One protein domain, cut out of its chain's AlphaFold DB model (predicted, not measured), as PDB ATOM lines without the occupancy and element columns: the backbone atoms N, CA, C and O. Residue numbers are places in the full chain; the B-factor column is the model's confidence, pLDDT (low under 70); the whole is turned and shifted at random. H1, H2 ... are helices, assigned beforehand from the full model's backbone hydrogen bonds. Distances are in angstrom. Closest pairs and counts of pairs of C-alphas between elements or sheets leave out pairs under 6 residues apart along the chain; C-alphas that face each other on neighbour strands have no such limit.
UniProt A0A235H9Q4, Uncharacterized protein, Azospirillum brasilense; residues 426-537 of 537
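What this domain is: This is residues 426 to 537 of the 537 residues of an uncharacterized protein of Azospirillum brasilense (UniProt A0A235H9Q4). The longest helix, H4, bridges two side-by-side pairs, the hairpin H1-H2 and H3 with H5, crossing H2 and H5. The printed part has 112 residues with five named helices, H1 to H5 in chain order, and no named strand: all helix, compact, radius of gyration of the C-alphas 13.8 A, spans 43 by 30 by 25 A.

How they stand to each other: With residues 492 to 496 alone, H4, residues 491 to 510, touches H2, residues 446 to 461, about perpendicular at 89 degrees; look at their closest C-alphas, Gly 453 and Glu 493, 4.7 A. H5, residues 517 to 528, touches H3, residues 473 to 484, at a shallow tilt of 26 degrees; closest C-alphas Glu 480 and Leu 522, 4.9 A. H2 and H1, residues 427 to 442, form a hairpin; closest C-alphas Gly 430 and Ala 459, 5.3 A. Each O i to N i+4 pair is within hydrogen-bond range in H1, H3, H4 and H5, and 10 of 12 in H2.

Where its parts are: Find C-alpha 491 at (118.894, 77.445, 109.383); H4 runs 28.8 A to C-alpha 510 at (115.649, 104.785, 100.945).

The domain as a whole: The printed part has no cut; H2 to H3 is a long link. Residues 486 to 487, 512 to 513 and 532 to 537 have pLDDT under 70.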
ATOM      1  N   ARG A 426      95.131  80.890 116.649       90.06
ATOM      2  CA  ARG A 426      94.521  82.194 116.907       90.06
ATOM      3  C   ARG A 426      95.552  83.292 116.669       90.06
ATOM      4  O   ARG A 426      96.747  83.104 116.868       90.06
ATOM      5  N   ALA A 427      95.081  84.484 116.306       89.56
ATOM      6  CA  ALA A 427      95.960  85.652 116.184       89.56
ATOM      7  C   ALA A 427      96.659  85.999 117.517       89.56
ATOM      8  O   ALA A 427      97.773  86.517 117.519       89.56
ATOM      9  N   GLU A 428      96.017  85.681 118.645       92.06
ATOM     10  CA  GLU A 428      96.565  85.853 119.995       92.06
ATOM     11  C   GLU A 428      97.821  85.001 120.228       92.06
ATOM     12  O   GLU A 428      98.787  85.511 120.797       92.06
ATOM     13  N   ASP A 429      97.854  83.766 119.709       92.38
ATOM     14  CA  ASP A 429      99.010  82.864 119.814       92.38
ATOM     15  C   ASP A 429     100.240  83.493 119.142       92.38
ATOM     16  O   ASP A 429     101.316  83.601 119.735       92.38
ATOM     17  N   GLY A 430     100.061  83.986 117.911       92.56
ATOM     18  CA  GLY A 430     101.107  84.671 117.151       92.56
ATOM     19  C   GLY A 430     101.576  85.970 117.810       92.56
ATOM     20  O   GLY A 430     102.778  86.232 117.900       92.56
ATOM     21  N   ASN A 431     100.645  86.764 118.347       94.00
ATOM     22  CA  ASN A 431     100.970  87.999 119.061       94.00
ATOM     23  C   ASN A 431     101.769  87.741 120.353       94.00
ATOM     24  O   ASN A 431     102.681  88.507 120.689       94.00
ATOM     25  N   HIS A 432     101.471  86.657 121.074       95.12
ATOM     26  CA  HIS A 432     102.247  86.259 122.248       95.12
ATOM     27  C   HIS A 432     103.681  85.878 121.867       95.12
ATOM     28  O   HIS A 432     104.626  86.408 122.456       95.12
ATOM     29  N   VAL A 433     103.868  85.062 120.823       95.38
ATOM     30  CA  VAL A 433     105.205  84.718 120.298       95.38
ATOM     31  C   VAL A 433     105.980  85.977 119.899       95.38
ATOM     32  O   VAL A 433     107.131  86.146 120.307       95.38
ATOM     33  N   ALA A 434     105.340  86.911 119.188       93.81
ATOM     34  CA  ALA A 434     105.947  88.190 118.826       93.81
ATOM     35  C   ALA A 434     106.334  89.028 120.061       93.81
ATOM     36  O   ALA A 434     107.367  89.698 120.072       93.81
ATOM     37  N   THR A 435     105.543  88.974 121.135       94.56
ATOM     38  CA  THR A 435     105.852  89.651 122.405       94.56
ATOM     39  C   THR A 435     107.074  89.039 123.087       94.56
ATOM     40  O   THR A 435     107.951  89.778 123.541       94.56
ATOM     41  N   VAL A 436     107.174  87.706 123.135       94.06
ATOM     42  CA  VAL A 436     108.350  87.004 123.676       94.06
ATOM     43  C   VAL A 436     109.597  87.319 122.845       94.06
ATOM     44  O   VAL A 436     110.639  87.634 123.420       94.06
ATOM     45  N   PHE A 437     109.479  87.335 121.512       94.75
ATOM     46  CA  PHE A 437     110.559  87.726 120.601       94.75
ATOM     47  C   PHE A 437     111.064  89.144 120.888       94.75
ATOM     48  O   PHE A 437     112.260  89.342 121.087       94.75
ATOM     49  N   ARG A 438     110.163  90.134 120.980       92.56
ATOM     50  CA  ARG A 438     110.540  91.531 121.268       92.56
ATOM     51  C   ARG A 438     111.207  91.673 122.636       92.56
ATOM     52  O   ARG A 438     112.203  92.382 122.756       92.56
ATOM     53  N   ARG A 439     110.704  90.968 123.658       91.62
ATOM     54  CA  ARG A 439     111.320  90.948 124.996       91.62
ATOM     55  C   ARG A 439     112.729  90.366 124.956       91.62
ATOM     56  O   ARG A 439     113.640  90.990 125.487       91.62
ATOM     57  N   LEU A 440     112.923  89.221 124.305       91.00
ATOM     58  CA  LEU A 440     114.245  88.607 124.187       91.00
ATOM     59  C   LEU A 440     115.208  89.502 123.393       91.00
ATOM     60  O   LEU A 440     116.326  89.730 123.843       91.00
ATOM     61  N   SER A 441     114.756  90.082 122.282       90.31
ATOM     62  CA  SER A 441     115.541  91.025 121.475       90.31
ATOM     63  C   SER A 441     116.013  92.226 122.303       90.31
ATOM     64  O   SER A 441     117.187  92.586 122.265       90.31
ATOM     65  N   SER A 442     115.141  92.775 123.160       88.69
ATOM     66  CA  SER A 442     115.486  93.910 124.029       88.69
ATOM     67  C   SER A 442     116.578  93.620 125.068       88.69
ATOM     68  O   SER A 442     117.156  94.559 125.608       88.69
ATOM     69  N   THR A 443     116.894  92.346 125.344       86.00
ATOM     70  CA  THR A 443     117.987  91.985 126.266       86.00
ATOM     71  C   THR A 443     119.376  92.225 125.674       86.00
ATOM     72  O   THR A 443     120.341  92.327 126.428       86.00
ATOM     73  N   GLY A 444     119.498  92.305 124.342       79.38
ATOM     74  CA  GLY A 444     120.775  92.531 123.661       79.38
ATOM     75  C   GLY A 444     121.764  91.355 123.717       79.38
ATOM     76  O   GLY A 444     122.913  91.513 123.310       79.38
ATOM     77  N   ALA A 445     121.359  90.180 124.213       80.94
ATOM     78  CA  ALA A 445     122.249  89.031 124.376       80.94
ATOM     79  C   ALA A 445     122.438  88.244 123.063       80.94
ATOM     80  O   ALA A 445     121.489  87.658 122.542       80.94
ATOM     81  N   ALA A 446     123.683  88.164 122.571       77.31
ATOM     82  CA  ALA A 446     124.048  87.406 121.363       77.31
ATOM     83  C   ALA A 446     123.686  85.908 121.450       77.31
ATOM     84  O   ALA A 446     123.246  85.319 120.468       77.31
ATOM     85  N   GLU A 447     123.786  85.311 122.645       80.12
ATOM     86  CA  GLU A 447     123.430  83.906 122.908       80.12
ATOM     87  C   GLU A 447     121.942  83.596 122.647       80.12
ATOM     88  O   GLU A 447     121.565  82.442 122.452       80.12
ATOM     89  N   GLY A 448     121.084  84.624 122.609       83.88
ATOM     90  CA  GLY A 448     119.656  84.490 122.325       83.88
ATOM     91  C   GLY A 448     119.305  84.356 120.840       83.88
ATOM     92  O   GLY A 448     118.132  84.138 120.532       83.88
ATOM     93  N   LEU A 449     120.270  84.480 119.918       89.50
ATOM     94  CA  LEU A 449     120.010  84.532 118.472       89.50
ATOM     95  C   LEU A 449     119.293  83.280 117.945       89.50
ATOM     96  O   LEU A 449     118.317  83.405 117.201       89.50
ATOM     97  N   ARG A 450     119.699  82.087 118.393       89.94
ATOM     98  CA  ARG A 450     119.020  80.827 118.051       89.94
ATOM     99  C   ARG A 450     117.544  80.853 118.432       89.94
ATOM    100  O   ARG A 450     116.687  80.543 117.605       89.94
ATOM    101  N   THR A 451     117.249  81.249 119.667       90.00
ATOM    102  CA  THR A 451     115.880  81.333 120.183       90.00
ATOM    103  C   THR A 451     115.077  82.402 119.441       90.00
ATOM    104  O   THR A 451     113.915  82.172 119.122       90.00
ATOM    105  N   LEU A 452     115.683  83.545 119.092       93.25
ATOM    106  CA  LEU A 452     115.044  84.575 118.265       93.25
ATOM    107  C   LEU A 452     114.677  84.041 116.873       93.25
ATOM    108  O   LEU A 452     113.547  84.244 116.431       93.25
ATOM    109  N   GLY A 453     115.586  83.320 116.206       91.88
ATOM    110  CA  GLY A 453     115.312  82.689 114.910       91.88
ATOM    111  C   GLY A 453     114.178  81.665 114.992       91.88
ATOM    112  O   GLY A 453     113.263  81.674 114.174       91.88
ATOM    113  N   GLN A 454     114.184  80.831 116.034       93.25
ATOM    114  CA  GLN A 454     113.128  79.852 116.306       93.25
ATOM    115  C   GLN A 454     111.764  80.506 116.602       93.25
ATOM    116  O   GLN A 454     110.740  80.020 116.127       93.25
ATOM    117  N   LEU A 455     111.726  81.610 117.358       94.62
ATOM    118  CA  LEU A 455     110.495  82.369 117.618       94.62
ATOM    119  C   LEU A 455     109.951  83.028 116.344       94.62
ATOM    120  O   LEU A 455     108.738  83.043 116.149       94.62
ATOM    121  N   ALA A 456     110.827  83.543 115.476       93.94
ATOM    122  CA  ALA A 456     110.428  84.098 114.184       93.94
ATOM    123  C   ALA A 456     109.826  83.018 113.270       93.94
ATOM    124  O   ALA A 456     108.717  83.199 112.771       93.94
ATOM    125  N   ASP A 457     110.494  81.866 113.136       93.62
ATOM    126  CA  ASP A 457     109.971  80.714 112.389       93.62
ATOM    127  C   ASP A 457     108.615  80.243 112.952       93.62
ATOM    128  O   ASP A 457     107.688  79.947 112.196       93.62
ATOM    129  N   LEU A 458     108.479  80.174 114.283       94.75
ATOM    130  CA  LEU A 458     107.225  79.796 114.935       94.75
ATOM    131  C   LEU A 458     106.110  80.800 114.615       94.75
ATOM    132  O   LEU A 458     105.007  80.390 114.271       94.75
ATOM    133  N   ALA A 459     106.384  82.102 114.692       93.94
ATOM    134  CA  ALA A 459     105.407  83.142 114.384       93.94
ATOM    135  C   ALA A 459     104.945  83.088 112.914       93.94
ATOM    136  O   ALA A 459     103.744  83.172 112.639       93.94
ATOM    137  N   ASP A 460     105.871  82.843 111.982       92.56
ATOM    138  CA  ASP A 460     105.553  82.620 110.568       92.56
ATOM    139  C   ASP A 460     104.634  81.388 110.398       92.56
ATOM    140  O   ASP A 460     103.626  81.452 109.688       92.56
ATOM    141  N   MET A 461     104.904  80.285 111.112       93.44
ATOM    142  CA  MET A 461     104.050  79.083 111.108       93.44
ATOM    143  C   MET A 461     102.650  79.322 111.691       93.44
ATOM    144  O   MET A 461     101.693  78.681 111.254       93.44
ATOM    145  N   LEU A 462     102.504  80.249 112.638       93.44
ATOM    146  CA  LEU A 462     101.211  80.654 113.202       93.44
ATOM    147  C   LEU A 462     100.458  81.652 112.304       93.44
ATOM    148  O   LEU A 462      99.420  82.180 112.702       93.44
ATOM    149  N   SER A 463     100.947  81.904 111.081       91.06
ATOM    150  CA  SER A 463     100.410  82.918 110.161       91.06
ATOM    151  C   SER A 463     100.423  84.337 110.749       91.06
ATOM    152  O   SER A 463      99.555  85.151 110.434       91.06
ATOM    153  N   TYR A 464     101.407  84.632 111.603       93.12
ATOM    154  CA  TYR A 464     101.612  85.934 112.233       93.12
ATOM    155  C   TYR A 464     103.089  86.348 112.099       93.12
ATOM    156  O   TYR A 464     103.830  86.333 113.082       93.12
ATOM    157  N   PRO A 465     103.562  86.669 110.881       91.56
ATOM    158  CA  PRO A 465     104.964  86.996 110.671       91.56
ATOM    159  C   PRO A 465     105.355  88.237 111.477       91.56
ATOM    160  O   PRO A 465     104.697  89.274 111.397       91.56
ATOM    161  N   ILE A 466     106.446  88.148 112.241       92.06
ATOM    162  CA  ILE A 466     106.923  89.270 113.062       92.06
ATOM    163  C   ILE A 466     107.414  90.374 112.134       92.06
ATOM    164  O   ILE A 466     108.363  90.168 111.381       92.06
ATOM    165  N   GLU A 467     106.788  91.544 112.171       90.00
ATOM    166  CA  GLU A 467     107.290  92.710 111.445       90.00
ATOM    167  C   GLU A 467     108.645  93.134 112.023       90.00
ATOM    168  O   GLU A 467     108.758  93.413 113.216       90.00
ATOM    169  N   ILE A 468     109.663  93.140 111.161       88.88
ATOM    170  CA  ILE A 468     111.028  93.570 111.467       88.88
ATOM    171  C   ILE A 468     111.278  94.851 110.681       88.88
ATOM    172  O   ILE A 468     111.056  94.898 109.469       88.88
ATOM    173  N   THR A 469     111.753  95.875 111.374       86.69
ATOM    174  CA  THR A 469     112.032  97.202 110.830       86.69
ATOM    175  C   THR A 469     113.486  97.589 111.089       86.69
ATOM    176  O   THR A 469     114.146  97.056 111.976       86.69
ATOM    177  N   ALA A 470     113.995  98.574 110.350       78.06
ATOM    178  CA  ALA A 470     115.332  99.115 110.599       78.06
ATOM    179  C   ALA A 470     115.455  99.861 111.947       78.06
ATOM    180  O   ALA A 470     116.560 100.208 112.355       78.06
ATOM    181  N   LEU A 471     114.334 100.099 112.640       79.12
ATOM    182  CA  LEU A 471     114.283 100.710 113.970       79.12
ATOM    183  C   LEU A 471     114.460  99.689 115.102       79.12
ATOM    184  O   LEU A 471     114.588 100.086 116.261       79.12
ATOM    185  N   ASP A 472     114.513  98.391 114.793       85.56
ATOM    186  CA  ASP A 472     114.771  97.329 115.769       85.56
ATOM    187  C   ASP A 472     116.268  97.255 116.126       85.56
ATOM    188  O   ASP A 472     116.947  96.246 115.933       85.56
ATOM    189  N   ILE A 473     116.797  98.357 116.668       85.94
ATOM    190  CA  ILE A 473     118.224  98.587 116.943       85.94
ATOM    191  C   ILE A 473     118.815  97.508 117.867       85.94
ATOM    192  O   ILE A 473     119.957  97.078 117.687       85.94
ATOM    193  N   ALA A 474     118.030  97.021 118.832       86.94
ATOM    194  CA  ALA A 474     118.451  95.945 119.727       86.94
ATOM    195  C   ALA A 474     118.670  94.620 118.973       86.94
ATOM    196  O   ALA A 474     119.677  93.950 119.193       86.94
ATOM    197  N   LEU A 475     117.788  94.285 118.024       89.81
ATOM    198  CA  LEU A 475     117.922  93.091 117.184       89.81
ATOM    199  C   LEU A 475     119.141  93.201 116.261       89.81
ATOM    200  O   LEU A 475     119.905  92.244 116.130       89.81
ATOM    201  N   ALA A 476     119.343  94.377 115.658       87.94
ATOM    202  CA  ALA A 476     120.508  94.654 114.822       87.94
ATOM    203  C   ALA A 476     121.818  94.483 115.610       87.94
ATOM    204  O   ALA A 476     122.736  93.824 115.130       87.94
ATOM    205  N   SER A 477     121.866  94.980 116.851       87.69
ATOM    206  CA  SER A 477     123.029  94.849 117.740       87.69
ATOM    207  C   SER A 477     123.324  93.392 118.124       87.69
ATOM    208  O   SER A 477     124.485  92.982 118.141       87.69
ATOM    209  N   VAL A 478     122.285  92.590 118.398       89.06
ATOM    210  CA  VAL A 478     122.415  91.147 118.690       89.06
ATOM    211  C   VAL A 478     123.042  90.410 117.506       89.06
ATOM    212  O   VAL A 478     123.992  89.645 117.686       89.06
ATOM    213  N   ILE A 479     122.535  90.655 116.294       89.94
ATOM    214  CA  ILE A 479     123.031  90.005 115.076       89.94
ATOM    215  C   ILE A 479     124.450  90.469 114.753       89.94
ATOM    216  O   ILE A 479     125.307  89.644 114.451       89.94
ATOM    217  N   GLU A 480     124.735  91.767 114.865       89.56
ATOM    218  CA  GLU A 480     126.078  92.305 114.659       89.56
ATOM    219  C   GLU A 480     127.100  91.639 115.593       89.56
ATOM    220  O   GLU A 480     128.173  91.217 115.150       89.56
ATOM    221  N   ALA A 481     126.765  91.510 116.881       87.62
ATOM    222  CA  ALA A 481     127.620  90.853 117.860       87.62
ATOM    223  C   ALA A 481     127.874  89.381 117.497       87.62
ATOM    224  O   ALA A 481     129.019  88.930 117.558       87.62
ATOM    225  N   ALA A 482     126.840  88.655 117.065       86.88
ATOM    226  CA  ALA A 482     126.960  87.260 116.650       86.88
ATOM    227  C   ALA A 482     127.810  87.090 115.372       86.88
ATOM    228  O   ALA A 482     128.675  86.215 115.320       86.88
ATOM    229  N   LEU A 483     127.636  87.966 114.374       87.81
ATOM    230  CA  LEU A 483     128.441  87.980 113.144       87.81
ATOM    231  C   LEU A 483     129.924  88.223 113.439       87.81
ATOM    232  O   LEU A 483     130.794  87.521 112.925       87.81
ATOM    233  N   ARG A 484     130.231  89.172 114.331       86.06
ATOM    234  CA  ARG A 484     131.615  89.460 114.747       86.06
ATOM    235  C   ARG A 484     132.275  88.300 115.491       86.06
ATOM    236  O   ARG A 484     133.495  88.173 115.428       86.06
ATOM    237  N   GLN A 485     131.493  87.466 116.175       84.38
ATOM    238  CA  GLN A 485     131.986  86.270 116.864       84.38
ATOM    239  C   GLN A 485     132.251  85.082 115.918       84.38
ATOM    240  O   GLN A 485     132.754  84.065 116.383       84.38
ATOM    241  N   GLN A 486     131.957  85.203 114.612       67.56
ATOM    242  CA  GLN A 486     132.194  84.174 113.583       67.56
ATOM    243  C   GLN A 486     131.617  82.791 113.931       67.56
ATOM    244  O   GLN A 486     132.223  81.754 113.658       67.56
ATOM    245  N   GLN A 487     130.437  82.764 114.549       68.69
ATOM    246  CA  GLN A 487     129.755  81.512 114.870       68.69
ATOM    247  C   GLN A 487     129.143  80.872 113.614       68.69
ATOM    248  O   GLN A 487     128.754  81.555 112.667       68.69
ATOM    249  N   THR A 488     129.039  79.541 113.599       79.25
ATOM    250  CA  THR A 488     128.250  78.823 112.590       79.25
ATOM    251  C   THR A 488     126.768  78.954 112.917       79.25
ATOM    252  O   THR A 488     126.345  78.525 113.990       79.25
ATOM    253  N   PHE A 489     125.985  79.494 111.986       85.88
ATOM    254  CA  PHE A 489     124.548  79.698 112.162       85.88
ATOM    255  C   PHE A 489     123.738  78.500 111.663       85.88
ATOM    256  O   PHE A 489     123.992  77.950 110.590       85.88
ATOM    257  N   GLY A 490     122.721  78.113 112.427       85.62
ATOM    258  CA  GLY A 490     121.685  77.188 111.989       85.62
ATOM    259  C   GLY A 490     120.730  77.817 110.969       85.62
ATOM    260  O   GLY A 490     120.759  79.017 110.683       85.62
ATOM    261  N   ALA A 491     119.821  77.003 110.427       87.81
ATOM    262  CA  ALA A 491     118.894  77.445 109.383       87.81
ATOM    263  C   ALA A 491     117.926  78.556 109.845       87.81
ATOM    264  O   ALA A 491     117.627  79.462 109.072       87.81
ATOM    265  N   ALA A 492     117.446  78.492 111.093       87.44
ATOM    266  CA  ALA A 492     116.543  79.497 111.666       87.44
ATOM    267  C   ALA A 492     117.248  80.845 111.890       87.44
ATOM    268  O   ALA A 492     116.705  81.903 111.581       87.44
ATOM    269  N   GLU A 493     118.491  80.803 112.376       90.88
ATOM    270  CA  GLU A 493     119.327  81.989 112.581       90.88
ATOM    271  C   GLU A 493     119.649  82.655 111.246       90.88
ATOM    272  O   GLU A 493     119.442  83.853 111.099       90.88
ATOM    273  N   THR A 494     120.057  81.865 110.251       90.31
ATOM    274  CA  THR A 494     120.374  82.362 108.904       90.31
ATOM    275  C   THR A 494     119.181  83.096 108.287       90.31
ATOM    276  O   THR A 494     119.330  84.229 107.840       90.31
ATOM    277  N   ARG A 495     117.968  82.521 108.352       90.88
ATOM    278  CA  ARG A 495     116.746  83.184 107.856       90.88
ATOM    279  C   ARG A 495     116.468  84.516 108.553       90.88
ATOM    280  O   ARG A 495     116.079  85.478 107.891       90.88
ATOM    281  N   LEU A 496     116.646  84.577 109.874       92.62
ATOM    282  CA  LEU A 496     116.450  85.810 110.635       92.62
ATOM    283  C   LEU A 496     117.496  86.869 110.260       92.62
ATOM    284  O   LEU A 496     117.132  88.019 110.021       92.62
ATOM    285  N   ILE A 497     118.770  86.476 110.174       91.44
ATOM    286  CA  ILE A 497     119.882  87.342 109.765       91.44
ATOM    287  C   ILE A 497     119.607  87.927 108.376       91.44
ATOM    288  O   ILE A 497     119.635  89.148 108.216       91.44
ATOM    289  N   ASP A 498     119.260  87.084 107.402       90.62
ATOM    290  CA  ASP A 498     118.957  87.506 106.032       90.62
ATOM    291  C   ASP A 498     117.794  88.505 105.991       90.62
ATOM    292  O   ASP A 498     117.866  89.530 105.308       90.62
ATOM    293  N   ARG A 499     116.728  88.246 106.764       90.88
ATOM    294  CA  ARG A 499     115.555  89.127 106.846       90.88
ATOM    295  C   ARG A 499     115.911  90.499 107.421       90.88
ATOM    296  O   ARG A 499     115.465  91.510 106.879       90.88
ATOM    297  N   VAL A 500     116.726  90.554 108.477       91.31
ATOM    298  CA  VAL A 500     117.167  91.822 109.083       91.31
ATOM    299  C   VAL A 500     118.107  92.574 108.136       91.31
ATOM    300  O   VAL A 500     117.895  93.760 107.894       91.31
ATOM    301  N   ILE A 501     119.082  91.894 107.522       90.38
ATOM    302  CA  ILE A 501     120.008  92.501 106.552       90.38
ATOM    303  C   ILE A 501     119.256  93.074 105.348       90.38
ATOM    304  O   ILE A 501     119.596  94.166 104.886       90.38
ATOM    305  N   ALA A 502     118.238  92.373 104.840       89.31
ATOM    306  CA  ALA A 502     117.422  92.850 103.729       89.31
ATOM    307  C   ALA A 502     116.699  94.160 104.085       89.31
ATOM    308  O   ALA A 502     116.827  95.144 103.356       89.31
ATOM    309  N   VAL A 503     116.024  94.207 105.239       89.81
ATOM    310  CA  VAL A 503     115.324  95.412 105.721       89.81
ATOM    311  C   VAL A 503     116.303  96.568 105.958       89.81
ATOM    312  O   VAL A 503     116.055  97.688 105.516       89.81
ATOM    313  N   SER A 504     117.446  96.301 106.591       88.56
ATOM    314  CA  SER A 504     118.515  97.282 106.817       88.56
ATOM    315  C   SER A 504     119.119  97.820 105.514       88.56
ATOM    316  O   SER A 504     119.388  99.017 105.395       88.56
ATOM    317  N   SER A 505     119.309  96.955 104.514       87.19
ATOM    318  CA  SER A 505     119.818  97.338 103.192       87.19
ATOM    319  C   SER A 505     118.822  98.217 102.438       87.19
ATOM    320  O   SER A 505     119.217  99.209 101.820       87.19
ATOM    321  N   ASP A 506     117.536  97.875 102.495       87.38
ATOM    322  CA  ASP A 506     116.471  98.652 101.866       87.38
ATOM    323  C   ASP A 506     116.293 100.016 102.536       87.38
ATOM    324  O   ASP A 506     116.144 101.023 101.839       87.38
ATOM    325  N   GLU A 507     116.401 100.083 103.863       85.00
ATOM    326  CA  GLU A 507     116.374 101.351 104.591       85.00
ATOM    327  C   GLU A 507     117.552 102.249 104.195       85.00
ATOM    328  O   GLU A 507     117.354 103.418 103.862       85.00
ATOM    329  N   ARG A 508     118.772 101.699 104.115       83.88
ATOM    330  CA  ARG A 508     119.957 102.443 103.651       83.88
ATOM    331  C   ARG A 508     119.786 102.984 102.227       83.88
ATOM    332  O   ARG A 508     120.286 104.065 101.925       83.88
ATOM    333  N   LYS A 509     119.086 102.260 101.346       85.19
ATOM    334  CA  LYS A 509     118.773 102.721  99.980       85.19
ATOM    335  C   LYS A 509     117.736 103.849  99.975       85.19
ATOM    336  O   LYS A 509     117.847 104.764  99.160       85.19
ATOM    337  N   ARG A 510     116.729 103.784 100.853       83.81
ATOM    338  CA  ARG A 510     115.649 104.785 100.945       83.81
ATOM    339  C   ARG A 510     116.109 106.081 101.611       83.81
ATOM    340  O   ARG A 510     115.737 107.168 101.166       83.81
ATOM    341  N   CYS A 511     116.940 105.982 102.639       79.75
ATOM    342  CA  CYS A 511     117.335 107.112 103.468       79.75
ATOM    343  C   CYS A 511     118.646 107.742 102.979       79.75
ATOM    344  O   CYS A 511     119.749 107.383 103.376       79.75
ATOM    345  N   ARG A 512     118.501 108.733 102.092       66.31
ATOM    346  CA  ARG A 512     119.605 109.380 101.357       66.31
ATOM    347  C   ARG A 512     120.507 110.291 102.208       66.31
ATOM    348  O   ARG A 512     121.599 110.626 101.762       66.31
ATOM    349  N   TRP A 513     120.052 110.710 103.391       69.31
ATOM    350  CA  TRP A 513     120.706 111.761 104.193       69.31
ATOM    351  C   TRP A 513     121.017 111.362 105.641       69.31
ATOM    352  O   TRP A 513     121.808 112.042 106.288       69.31
ATOM    353  N   TRP A 514     120.417 110.285 106.158       73.00
ATOM    354  CA  TRP A 514     120.654 109.810 107.524       73.00
ATOM    355  C   TRP A 514     120.246 108.341 107.667       73.00
ATOM    356  O   TRP A 514     119.140 107.979 107.283       73.00
ATOM    357  N   VAL A 515     121.127 107.508 108.219       78.44
ATOM    358  CA  VAL A 515     120.885 106.090 108.534       78.44
ATOM    359  C   VAL A 515     121.392 105.854 109.953       78.44
ATOM    360  O   VAL A 515     122.436 106.400 110.319       78.44
ATOM    361  N   ALA A 516     120.667 105.066 110.749       80.25
ATOM    362  CA  ALA A 516     121.077 104.742 112.112       80.25
ATOM    363  C   ALA A 516     122.483 104.094 112.126       80.25
ATOM    364  O   ALA A 516     122.745 103.217 111.295       80.25
ATOM    365  N   PRO A 517     123.396 104.498 113.032       83.75
ATOM    366  CA  PRO A 517     124.749 103.941 113.107       83.75
ATOM    367  C   PRO A 517     124.776 102.412 113.195       83.75
ATOM    368  O   PRO A 517     125.608 101.776 112.556       83.75
ATOM    369  N   GLU A 518     123.822 101.828 113.914       84.12
ATOM    370  CA  GLU A 518     123.699 100.389 114.154       84.12
ATOM    371  C   GLU A 518     123.327  99.613 112.883       84.12
ATOM    372  O   GLU A 518     123.741  98.475 112.682       84.12
ATOM    373  N   VAL A 519     122.593 100.250 111.964       83.25
ATOM    374  CA  VAL A 519     122.305  99.688 110.636       83.25
ATOM    375  C   VAL A 519     123.574  99.657 109.783       83.25
ATOM    376  O   VAL A 519     123.797  98.703 109.041       83.25
ATOM    377  N   VAL A 520     124.428 100.678 109.888       84.06
ATOM    378  CA  VAL A 520     125.701 100.727 109.155       84.06
ATOM    379  C   VAL A 520     126.666  99.667 109.686       84.06
ATOM    380  O   VAL A 520     127.216  98.900 108.898       84.06
ATOM    381  N   THR A 521     126.826  99.568 111.008       88.56
ATOM    382  CA  THR A 521     127.738  98.598 111.632       88.56
ATOM    383  C   THR A 521     127.308  97.153 111.398       88.56
ATOM    384  O   THR A 521     128.168  96.301 111.163       88.56
ATOM    385  N   LEU A 522     125.999  96.879 111.388       88.50
ATOM    386  CA  LEU A 522     125.449  95.577 111.017       88.50
ATOM    387  C   LEU A 522     125.794  95.198 109.570       88.50
ATOM    388  O   LEU A 522     126.276  94.092 109.329       88.50
ATOM    389  N   LEU A 523     125.558  96.095 108.605       87.19
ATOM    390  CA  LEU A 523     125.826  95.817 107.189       87.19
ATOM    391  C   LEU A 523     127.324  95.604 106.926       87.19
ATOM    392  O   LEU A 523     127.686  94.685 106.193       87.19
ATOM    393  N   ASP A 524     128.191  96.382 107.576       86.88
ATOM    394  CA  ASP A 524     129.644  96.202 107.491       86.88
ATOM    395  C   ASP A 524     130.090  94.862 108.110       86.88
ATOM    396  O   ASP A 524     131.005  94.204 107.606       86.88
ATOM    397  N   ALA A 525     129.463  94.436 109.215       85.25
ATOM    398  CA  ALA A 525     129.726  93.137 109.835       85.25
ATOM    399  C   ALA A 525     129.250  91.969 108.952       85.25
ATOM    400  O   ALA A 525     129.948  90.955 108.851       85.25
ATOM    401  N   ALA A 526     128.105  92.122 108.282       85.88
ATOM    402  CA  ALA A 526     127.586  91.150 107.324       85.88
ATOM    403  C   ALA A 526     128.509  90.998 106.105       85.88
ATOM    404  O   ALA A 526     128.878  89.874 105.758       85.88
ATOM    405  N   GLU A 527     128.970  92.113 105.524       85.31
ATOM    406  CA  GLU A 527     129.902  92.116 104.388       85.31
ATOM    407  C   GLU A 527     131.225  91.415 104.743       85.31
ATOM    408  O   GLU A 527     131.697  90.558 103.994       85.31
ATOM    409  N   LYS A 528     131.781  91.692 105.931       83.94
ATOM    410  CA  LYS A 528     132.996  91.021 106.437       83.94
ATOM    411  C   LYS A 528     132.813  89.525 106.684       83.94
ATOM    412  O   LYS A 528     133.783  88.778 106.591       83.94
ATOM    413  N   SER A 529     131.593  89.097 106.998       78.88
ATOM    414  CA  SER A 529     131.252  87.690 107.239       78.88
ATOM    415  C   SER A 529     130.874  86.944 105.953       78.88
ATOM    416  O   SER A 529     130.513  85.773 106.008       78.88
ATOM    417  N   GLY A 530     130.941  87.603 104.788       77.50
ATOM    418  CA  GLY A 530     130.585  87.012 103.495       77.50
ATOM    419  C   GLY A 530     129.077  86.853 103.266       77.50
ATOM    420  O   GLY A 530     128.677  86.238 102.278       77.50
ATOM    421  N   ILE A 531     128.237  87.419 104.139       74.94
ATOM    422  CA  ILE A 531     126.783  87.448 103.975       74.94
ATOM    423  C   ILE A 531     126.465  88.678 103.132       74.94
ATOM    424  O   ILE A 531     126.393  89.805 103.622       74.94
ATOM    425  N   ALA A 532     126.359  88.471 101.822       58.84
ATOM    426  CA  ALA A 532     126.090  89.555 100.895       58.84
ATOM    427  C   ALA A 532     124.667  90.089 101.113       58.84
ATOM    428  O   ALA A 532     123.692  89.495 100.653       58.84
ATOM    429  N   GLY A 533     124.550  91.264 101.738       50.75
ATOM    430  CA  GLY A 533     123.400  92.130 101.491       50.75
ATOM    431  C   GLY A 533     123.307  92.337  99.981       50.75
ATOM    432  O   GLY A 533     124.330  92.526  99.326       50.75
ATOM    433  N   THR A 534     122.119  92.212  99.396       39.06
ATOM    434  CA  THR A 534     121.898  92.309  97.947       39.06
ATOM    435  C   THR A 534     122.390  93.655  97.392       39.06
ATOM    436  O   THR A 534     121.660  94.644  97.280       39.06
ATOM    437  N   ALA A 535     123.673  93.671  97.041       33.12
ATOM    438  CA  ALA A 535     124.420  94.768  96.459       33.12
ATOM    439  C   ALA A 535     125.511  94.173  95.553       33.12
ATOM    440  O   ALA A 535     126.704  94.215  95.845       33.12
ATOM    441  N   LYS A 536     125.093  93.619  94.408       29.61
ATOM    442  CA  LYS A 536     125.941  93.751  93.220       29.61
ATOM    443  C   LYS A 536     125.847  95.217  92.795       29.61
ATOM    444  O   LYS A 536     124.736  95.717  92.617       29.61
ATOM    445  N   LYS A 537     127.012  95.868  92.764       31.02
ATOM    446  CA  LYS A 537     127.231  97.233  92.270       31.02
ATOM    447  C   LYS A 537     126.590  97.473  90.912       31.02
ATOM    448  O   LYS A 537     126.607  96.522  90.096       31.02
TER     449      LYS A 537